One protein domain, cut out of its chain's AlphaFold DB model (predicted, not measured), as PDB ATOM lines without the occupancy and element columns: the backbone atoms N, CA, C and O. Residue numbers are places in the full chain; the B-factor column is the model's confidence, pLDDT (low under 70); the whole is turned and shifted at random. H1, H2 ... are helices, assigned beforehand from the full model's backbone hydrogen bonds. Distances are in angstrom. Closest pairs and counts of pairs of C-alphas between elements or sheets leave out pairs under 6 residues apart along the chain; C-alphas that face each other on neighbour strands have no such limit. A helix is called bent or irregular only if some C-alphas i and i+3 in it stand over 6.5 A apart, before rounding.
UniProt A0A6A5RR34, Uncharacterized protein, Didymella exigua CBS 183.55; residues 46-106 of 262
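Overview. This is residues 46 to 106 of the 262 residues of an uncharacterized protein of Didymella exigua CBS 183.55 (UniProt A0A6A5RR34). A small helical hairpin, H2 and H3, has H1 and H4 set off from it toward opposite ends of the longest axis, H4 near H2 and the free residues 46 to 51 of H1 sticking out. The printed part has 61 residues with four named helices in the order H1, H2, H3, H4 and no named strand, and its class is all helix. By the radius of gyration of the C-alphas, 11.8 A, it is compact, with an elongated outline of 35 by 22 by 19 A.

Along the chain. H1 runs from residues 46 to 53, 10.3 A, and begins at C-alpha 46 at (6.654, 14.410, 38.279). H2 follows at residues 61 to 70, 14.3 A. H3 holds residues 76 to 82, 10.4 A. H4, the longest helix, takes residues 91 to 104, 17.7 A, and ends at C-alpha 104 at (-15.345, -4.357, 17.889). H4 is irregular: C-alphas 93 and 96 are 7.5 A apart.

Arrangement. H1 touches no helix and is apart from H2, H3 and H4. H2 and H3 form a helical hairpin and touch; their closest C-alphas, those of Cys 69 and Cys 79, are 4.8 A apart. Their lines stand at a shallow tilt of 29 degrees, and they run opposite ways. H4 touches no helix. H2 and H4 are near each other, with 5 pairs of C-alphas within 10 A. H3 and H4 are only just apart, their closest C-alphas at 8.2 A. In H1, H2 and H3 every O i to N i+4 pair is within hydrogen-bond range; in H4, 7 of 10 are.

Size, cuts and confidence. The two C-alphas farthest apart, those of Asp 46 and Gly 106, are 37.1 A apart. The printed part has no cut. The link from H2 to H3 is tight, those from H1 to H2 and H3 to H4 are short, and no link is long. The mean pLDDT of the printed part is 88.1, and no printed residue is under 70.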
ATOM      1  N   ASP A  46       6.643  14.712  36.836       81.31
ATOM      2  CA  ASP A  46       6.654  14.410  38.279       81.31
ATOM      3  C   ASP A  46       5.258  14.537  38.902       81.31
ATOM      4  O   ASP A  46       4.832  13.683  39.679       81.31
ATOM      5  N   ALA A  47       4.499  15.566  38.511       81.25
ATOM      6  CA  ALA A  47       3.104  15.716  38.933       81.25
ATOM      7  C   ALA A  47       2.221  14.567  38.411       81.25
ATOM      8  O   ALA A  47       1.289  14.128  39.088       81.25
ATOM      9  N   TYR A  48       2.528  14.057  37.216       80.50
ATOM     10  CA  TYR A  48       1.857  12.907  36.627       80.50
ATOM     11  C   TYR A  48       2.199  11.604  37.361       80.50
ATOM     12  O   TYR A  48       1.286  10.867  37.735       80.50
ATOM     13  N   PHE A  49       3.476  11.346  37.649       82.38
ATOM     14  CA  PHE A  49       3.902  10.180  38.422       82.38
ATOM     15  C   PHE A  49       3.355  10.221  39.845       82.38
ATOM     16  O   PHE A  49       2.808   9.224  40.299       82.38
ATOM     17  N   ALA A  50       3.387  11.369  40.523       83.12
ATOM     18  CA  ALA A  50       2.774  11.514  41.842       83.12
ATOM     19  C   ALA A  50       1.263  11.217  41.808       83.12
ATOM     20  O   ALA A  50       0.739  10.539  42.692       83.12
ATOM     21  N   ALA A  51       0.561  11.664  40.759       80.56
ATOM     22  CA  ALA A  51      -0.851  11.348  40.562       80.56
ATOM     23  C   ALA A  51      -1.096   9.861  40.256       80.56
ATOM     24  O   ALA A  51      -2.136   9.336  40.652       80.56
ATOM     25  N   LEU A  52      -0.166   9.179  39.579       80.56
ATOM     26  CA  LEU A  52      -0.221   7.733  39.369       80.56
ATOM     27  C   LEU A  52       0.062   6.962  40.659       80.56
ATOM     28  O   LEU A  52      -0.718   6.081  40.997       80.56
ATOM     29  N   LEU A  53       1.109   7.314  41.410       83.81
ATOM     30  CA  LEU A  53       1.441   6.659  42.680       83.81
ATOM     31  C   LEU A  53       0.293   6.782  43.684       83.81
ATOM     32  O   LEU A  53      -0.062   5.803  44.329       83.81
ATOM     33  N   LYS A  54      -0.362   7.947  43.748       77.00
ATOM     34  CA  LYS A  54      -1.527   8.152  44.619       77.00
ATOM     35  C   LYS A  54      -2.744   7.298  44.229       77.00
ATOM     36  O   LYS A  54      -3.628   7.088  45.047       77.00
ATOM     37  N   ARG A  55      -2.807   6.802  42.987       76.00
ATOM     38  CA  ARG A  55      -3.844   5.859  42.519       76.00
ATOM     39  C   ARG A  55      -3.483   4.397  42.784       76.00
ATOM     40  O   ARG A  55      -4.328   3.539  42.579       76.00
ATOM     41  N   GLN A  56      -2.248   4.117  43.194       83.81
ATOM     42  CA  GLN A  56      -1.754   2.765  43.458       83.81
ATOM     43  C   GLN A  56      -1.814   2.399  44.947       83.81
ATOM     44  O   GLN A  56      -1.321   1.343  45.322       83.81
ATOM     45  N   GLU A  57      -2.390   3.252  45.802       86.56
ATOM     46  CA  GLU A  57      -2.561   2.947  47.221       86.56
ATOM     47  C   GLU A  57      -3.782   2.027  47.410       86.56
ATOM     48  O   GLU A  57      -4.913   2.459  47.128       86.56
ATOM     49  N   PRO A  58      -3.578   0.761  47.835       89.25
ATOM     50  CA  PRO A  58      -4.663  -0.199  48.000       89.25
ATOM     51  C   PRO A  58      -5.733   0.316  48.967       89.25
ATOM     52  O   PRO A  58      -5.428   1.013  49.933       89.25
ATOM     53  N   GLY A  59      -6.996  -0.022  48.705       87.12
ATOM     54  CA  GLY A  59      -8.134   0.410  49.525       87.12
ATOM     55  C   GLY A  59      -8.640   1.827  49.238       87.12
ATOM     56  O   GLY A  59      -9.630   2.253  49.831       87.12
ATOM     57  N   THR A  60      -8.021   2.567  48.312       90.50
ATOM     58  CA  THR A  60      -8.600   3.821  47.813       90.50
ATOM     59  C   THR A  60      -9.620   3.542  46.701       90.50
ATOM     60  O   THR A  60      -9.395   2.668  45.861       90.50
ATOM     61  N   PRO A  61     -10.719   4.307  46.591       90.12
ATOM     62  CA  PRO A  61     -11.684   4.081  45.512       90.12
ATOM     63  C   PRO A  61     -11.113   4.396  44.111       90.12
ATOM     64  O   PRO A  61     -11.554   3.828  43.112       90.12
ATOM     65  N   GLY A  62     -10.038   5.194  44.029       89.50
ATOM     66  CA  GLY A  62      -9.251   5.357  42.801       89.50
ATOM     67  C   GLY A  62      -8.477   4.095  42.398       89.50
ATOM     68  O   GLY A  62      -8.441   3.771  41.209       89.50
ATOM     69  N   TYR A  63      -7.904   3.374  43.369       91.00
ATOM     70  CA  TYR A  63      -7.275   2.069  43.150       91.00
ATOM     71  C   TYR A  63      -8.307   1.029  42.718       91.00
ATOM     72  O   TYR A  63      -8.119   0.382  41.690       91.00
ATOM     73  N   ASN A  64      -9.446   0.951  43.414       91.75
ATOM     74  CA  ASN A  64     -10.530   0.038  43.048       91.75
ATOM     75  C   ASN A  64     -11.004   0.297  41.618       91.75
ATOM     76  O   ASN A  64     -11.152  -0.638  40.837       91.75
ATOM     77  N   CYS A  65     -11.183   1.562  41.232       91.12
ATOM     78  CA  CYS A  65     -11.561   1.896  39.863       91.12
ATOM     79  C   CYS A  65     -10.524   1.426  38.832       91.12
ATOM     80  O   CYS A  65     -10.885   0.874  37.793       91.12
ATOM     81  N   HIS A  66      -9.234   1.622  39.118       90.94
ATOM     82  CA  HIS A  66      -8.160   1.139  38.258       90.94
ATOM     83  C   HIS A  66      -8.177  -0.391  38.143       90.94
ATOM     84  O   HIS A  66      -8.085  -0.912  37.035       90.94
ATOM     85  N   ASP A  67      -8.342  -1.101  39.255       90.94
ATOM     86  CA  ASP A  67      -8.332  -2.562  39.291       90.94
ATOM     87  C   ASP A  67      -9.557  -3.183  38.592       90.94
ATOM     88  O   ASP A  67      -9.430  -4.099  37.785       90.94
ATOM     89  N   ASN A  68     -10.749  -2.595  38.750       88.88
ATOM     90  CA  ASN A  68     -11.928  -3.006  37.973       88.88
ATOM     91  C   ASN A  68     -11.713  -2.801  36.460       88.88
ATOM     92  O   ASN A  68     -12.276  -3.526  35.639       88.88
ATOM     93  N   CYS A  69     -10.895  -1.817  36.072       86.81
ATOM     94  CA  CYS A  69     -10.512  -1.619  34.680       86.81
ATOM     95  C   CYS A  69      -9.409  -2.580  34.214       86.81
ATOM     96  O   CYS A  69      -9.338  -2.831  33.023       86.81
ATOM     97  N   THR A  70      -8.548  -3.144  35.064       83.88
ATOM     98  CA  THR A  70      -7.562  -4.141  34.592       83.88
ATOM     99  C   THR A  70      -8.239  -5.482  34.291       83.88
ATOM    100  O   THR A  70      -7.886  -6.147  33.311       83.88
ATOM    101  N   VAL A  71      -9.269  -5.844  35.064       78.62
ATOM    102  CA  VAL A  71     -10.054  -7.080  34.910       78.62
ATOM    103  C   VAL A  71     -11.281  -6.852  34.010       78.62
ATOM    104  O   VAL A  71     -12.431  -7.076  34.389       78.62
ATOM    105  N   PHE A  72     -11.034  -6.424  32.766       70.44
ATOM    106  CA  PHE A  72     -12.060  -6.000  31.795       70.44
ATOM    107  C   PHE A  72     -13.204  -6.993  31.532       70.44
ATOM    108  O   PHE A  72     -14.221  -6.599  30.972       70.44
ATOM    109  N   VAL A  73     -13.050  -8.272  31.874       77.31
ATOM    110  CA  VAL A  73     -14.044  -9.307  31.560       77.31
ATOM    111  C   VAL A  73     -15.128  -9.406  32.632       77.31
ATOM    112  O   VAL A  73     -16.291  -9.607  32.289       77.31
ATOM    113  N   THR A  74     -14.779  -9.271  33.912       84.75
ATOM    114  CA  THR A  74     -15.731  -9.475  35.018       84.75
ATOM    115  C   THR A  74     -16.374  -8.175  35.470       84.75
ATOM    116  O   THR A  74     -17.571  -8.157  35.743       84.75
ATOM    117  N   ASP A  75     -15.616  -7.075  35.467       89.00
ATOM    118  CA  ASP A  75     -16.013  -5.842  36.151       89.00
ATOM    119  C   ASP A  75     -16.087  -4.618  35.223       89.00
ATOM    120  O   ASP A  75     -15.991  -3.462  35.644       89.00
ATOM    121  N   TYR A  76     -16.332  -4.859  33.931       89.31
ATOM    122  CA  TYR A  76     -16.381  -3.819  32.899       89.31
ATOM    123  C   TYR A  76     -17.325  -2.654  33.233       89.31
ATOM    124  O   TYR A  76     -16.981  -1.484  33.072       89.31
ATOM    125  N   ASN A  77     -18.517  -2.968  33.747       91.81
ATOM    126  CA  ASN A  77     -19.506  -1.955  34.116       91.81
ATOM    127  C   ASN A  77     -19.038  -1.087  35.292       91.81
ATOM    128  O   ASN A  77     -19.332   0.107  35.323       91.81
ATOM    129  N   ASN A  78     -18.293  -1.658  36.243       93.12
ATOM    130  CA  ASN A  78     -17.716  -0.889  37.345       93.12
ATOM    131  C   ASN A  78     -16.642   0.061  36.808       93.12
ATOM    132  O   ASN A  78     -16.650   1.244  37.150       93.12
ATOM    133  N   CYS A  79     -15.800  -0.412  35.882       93.00
ATOM    134  CA  CYS A  79     -14.829   0.437  35.194       93.00
ATOM    135  C   CYS A  79     -15.503   1.636  34.498       93.00
ATOM    136  O   CYS A  79     -15.077   2.777  34.687       93.00
ATOM    137  N   LEU A  80     -16.587   1.433  33.738       93.94
ATOM    138  CA  LEU A  80     -17.283   2.534  33.048       93.94
ATOM    139  C   LEU A  80     -17.925   3.556  34.000       93.94
ATOM    140  O   LEU A  80     -17.926   4.750  33.693       93.94
ATOM    141  N   LYS A  81     -18.426   3.123  35.163       95.06
ATOM    142  CA  LYS A  81     -18.998   4.027  36.178       95.06
ATOM    143  C   LYS A  81     -17.953   4.986  36.743       95.06
ATOM    144  O   LYS A  81     -18.181   6.189  36.812       95.06
ATOM    145  N   CYS A  82     -16.787   4.476  37.114       94.19
ATOM    146  CA  CYS A  82     -15.798   5.263  37.850       94.19
ATOM    147  C   CYS A  82     -14.748   5.950  36.949       94.19
ATOM    148  O   CYS A  82     -14.034   6.856  37.391       94.19
ATOM    149  N   SER A  83     -14.634   5.550  35.677       94.12
ATOM    150  CA  SER A  83     -13.597   6.057  34.761       94.12
ATOM    151  C   SER A  83     -13.916   7.409  34.118       94.12
ATOM    152  O   SER A  83     -13.002   8.029  33.557       94.12
ATOM    153  N   GLY A  84     -15.161   7.885  34.231       94.56
ATOM    154  CA  GLY A  84     -15.625   9.155  33.674       94.56
ATOM    155  C   GLY A  84     -14.847  10.376  34.168       94.56
ATOM    156  O   GLY A  84     -14.182  10.346  35.209       94.56
ATOM    157  N   SER A  85     -14.923  11.469  33.404       93.75
ATOM    158  CA  SER A  85     -14.218  12.724  33.707       93.75
ATOM    159  C   SER A  85     -14.610  13.327  35.051       93.75
ATOM    160  O   SER A  85     -13.778  13.975  35.680       93.75
ATOM    161  N   ASP A  86     -15.845  13.077  35.479       94.00
ATOM    162  CA  ASP A  86     -16.431  13.614  36.707       94.00
ATOM    163  C   ASP A  86     -16.085  12.778  37.953       94.00
ATOM    164  O   ASP A  86     -16.410  13.170  39.072       94.00
ATOM    165  N   ASN A  87     -15.402  11.643  37.758       92.25
ATOM    166  CA  ASN A  87     -14.952  10.728  38.806       92.25
ATOM    167  C   ASN A  87     -13.412  10.730  38.858       92.25
ATOM    168  O   ASN A  87     -12.799  11.741  39.206       92.25
ATOM    169  N   TYR A  88     -12.746   9.638  38.466       91.12
ATOM    170  CA  TYR A  88     -11.275   9.554  38.493       91.12
ATOM    171  C   TYR A  88     -10.603   9.930  37.172       91.12
ATOM    172  O   TYR A  88      -9.363   9.997  37.097       91.12
ATOM    173  N   ASN A  89     -11.400  10.162  36.125       91.81
ATOM    174  CA  ASN A  89     -10.941  10.499  34.780       91.81
ATOM    175  C   ASN A  89      -9.858   9.526  34.276       91.81
ATOM    176  O   ASN A  89      -8.869   9.916  33.649       91.81
ATOM    177  N   ILE A  90     -10.004   8.245  34.631       89.12
ATOM    178  CA  ILE A  90      -9.076   7.174  34.247       89.12
ATOM    179  C   ILE A  90      -9.246   6.841  32.758       89.12
ATOM    180  O   ILE A  90      -8.289   6.423  32.102       89.12
ATOM    181  N   TRP A  91     -10.417   7.133  32.183       91.56
ATOM    182  CA  TRP A  91     -10.693   6.908  30.767       91.56
ATOM    183  C   TRP A  91      -9.727   7.639  29.827       91.56
ATOM    184  O   TRP A  91      -9.466   7.164  28.727       91.56
ATOM    185  N   ARG A  92      -9.111   8.749  30.254       91.44
ATOM    186  CA  ARG A  92      -8.075   9.429  29.456       91.44
ATOM    187  C   ARG A  92      -6.864   8.554  29.133       91.44
ATOM    188  O   ARG A  92      -6.189   8.838  28.148       91.44
ATOM    189  N   TYR A  93      -6.588   7.528  29.936       87.12
ATOM    190  CA  TYR A  93      -5.429   6.653  29.751       87.12
ATOM    191  C   TYR A  93      -5.767   5.392  28.956       87.12
ATOM    192  O   TYR A  93      -4.966   4.962  28.132       87.12
ATOM    193  N   TYR A  94      -6.962   4.832  29.153       88.69
ATOM    194  CA  TYR A  94      -7.355   3.549  28.554       88.69
ATOM    195  C   TYR A  94      -8.377   3.682  27.421       88.69
ATOM    196  O   TYR A  94      -8.566   2.749  26.642       88.69
ATOM    197  N   GLY A  95      -9.028   4.839  27.298       91.44
ATOM    198  CA  GLY A  95     -10.195   5.024  26.443       91.44
ATOM    199  C   GLY A  95      -9.923   4.843  24.956       91.44
ATOM    200  O   GLY A  95     -10.793   4.359  24.243       91.44
ATOM    201  N   SER A  96      -8.719   5.150  24.467       91.81
ATOM    202  CA  SER A  96      -8.355   4.907  23.062       91.81
ATOM    203  C   SER A  96      -8.308   3.410  22.737       91.81
ATOM    204  O   SER A  96      -8.915   2.961  21.762       91.81
ATOM    205  N   THR A  97      -7.634   2.628  23.581       88.38
ATOM    206  CA  THR A  97      -7.528   1.172  23.443       88.38
ATOM    207  C   THR A  97      -8.891   0.513  23.623       88.38
ATOM    208  O   THR A  97      -9.269  -0.349  22.827       88.38
ATOM    209  N   LEU A  98      -9.666   0.962  24.614       88.56
ATOM    210  CA  LEU A  98     -10.973   0.388  24.921       88.56
ATOM    211  C   LEU A  98     -12.032   0.716  23.884       88.56
ATOM    212  O   LEU A  98     -12.798  -0.166  23.517       88.56
ATOM    213  N   ARG A  99     -12.042   1.935  23.344       92.44
ATOM    214  CA  ARG A  99     -12.961   2.298  22.263       92.44
ATOM    215  C   ARG A  99     -12.713   1.460  21.005       92.44
ATOM    216  O   ARG A  99     -13.660   1.059  20.337       92.44
ATOM    217  N   SER A 100     -11.452   1.119  20.721       93.12
ATOM    218  CA  SER A 100     -11.084   0.254  19.591       93.12
ATOM    219  C   SER A 100     -11.414  -1.225  19.829       93.12
ATOM    220  O   SER A 100     -12.020  -1.867  18.971       93.12
ATOM    221  N   ALA A 101     -11.031  -1.781  20.983       89.94
ATOM    222  CA  ALA A 101     -11.249  -3.196  21.295       89.94
ATOM    223  C   ALA A 101     -12.709  -3.485  21.679       89.94
ATOM    224  O   ALA A 101     -13.338  -4.360  21.092       89.94
ATOM    225  N   GLY A 102     -13.265  -2.709  22.613       87.69
ATOM    226  CA  GLY A 102     -14.651  -2.820  23.068       87.69
ATOM    227  C   GLY A 102     -15.654  -2.525  21.958       87.69
ATOM    228  O   GLY A 102     -16.616  -3.273  21.801       87.69
ATOM    229  N   GLY A 103     -15.371  -1.538  21.100       90.06
ATOM    230  CA  GLY A 103     -16.225  -1.212  19.956       90.06
ATOM    231  C   GLY A 103     -16.357  -2.362  18.953       90.06
ATOM    232  O   GLY A 103     -17.442  -2.604  18.430       90.06
ATOM    233  N   LYS A 104     -15.290  -3.144  18.732       91.81
ATOM    234  CA  LYS A 104     -15.345  -4.357  17.889       91.81
ATOM    235  C   LYS A 104     -16.165  -5.484  18.515       91.81
ATOM    236  O   LYS A 104     -16.694  -6.318  17.788       91.81
ATOM    237  N   CYS A 105     -16.265  -5.500  19.839       89.75
ATOM    238  CA  CYS A 105     -17.034  -6.479  20.601       89.75
ATOM    239  C   CYS A 105     -18.474  -6.021  20.893       89.75
ATOM    240  O   CYS A 105     -19.207  -6.753  21.550       89.75
ATOM    241  N   GLY A 106     -18.884  -4.827  20.439       91.75
ATOM    242  CA  GLY A 106     -20.204  -4.261  20.740       91.75
ATOM    243  C   GLY A 106     -20.399  -3.887  22.214       91.75
ATOM    244  O   GLY A 106     -21.534  -3.834  22.680       91.75
TER     245      GLY A 106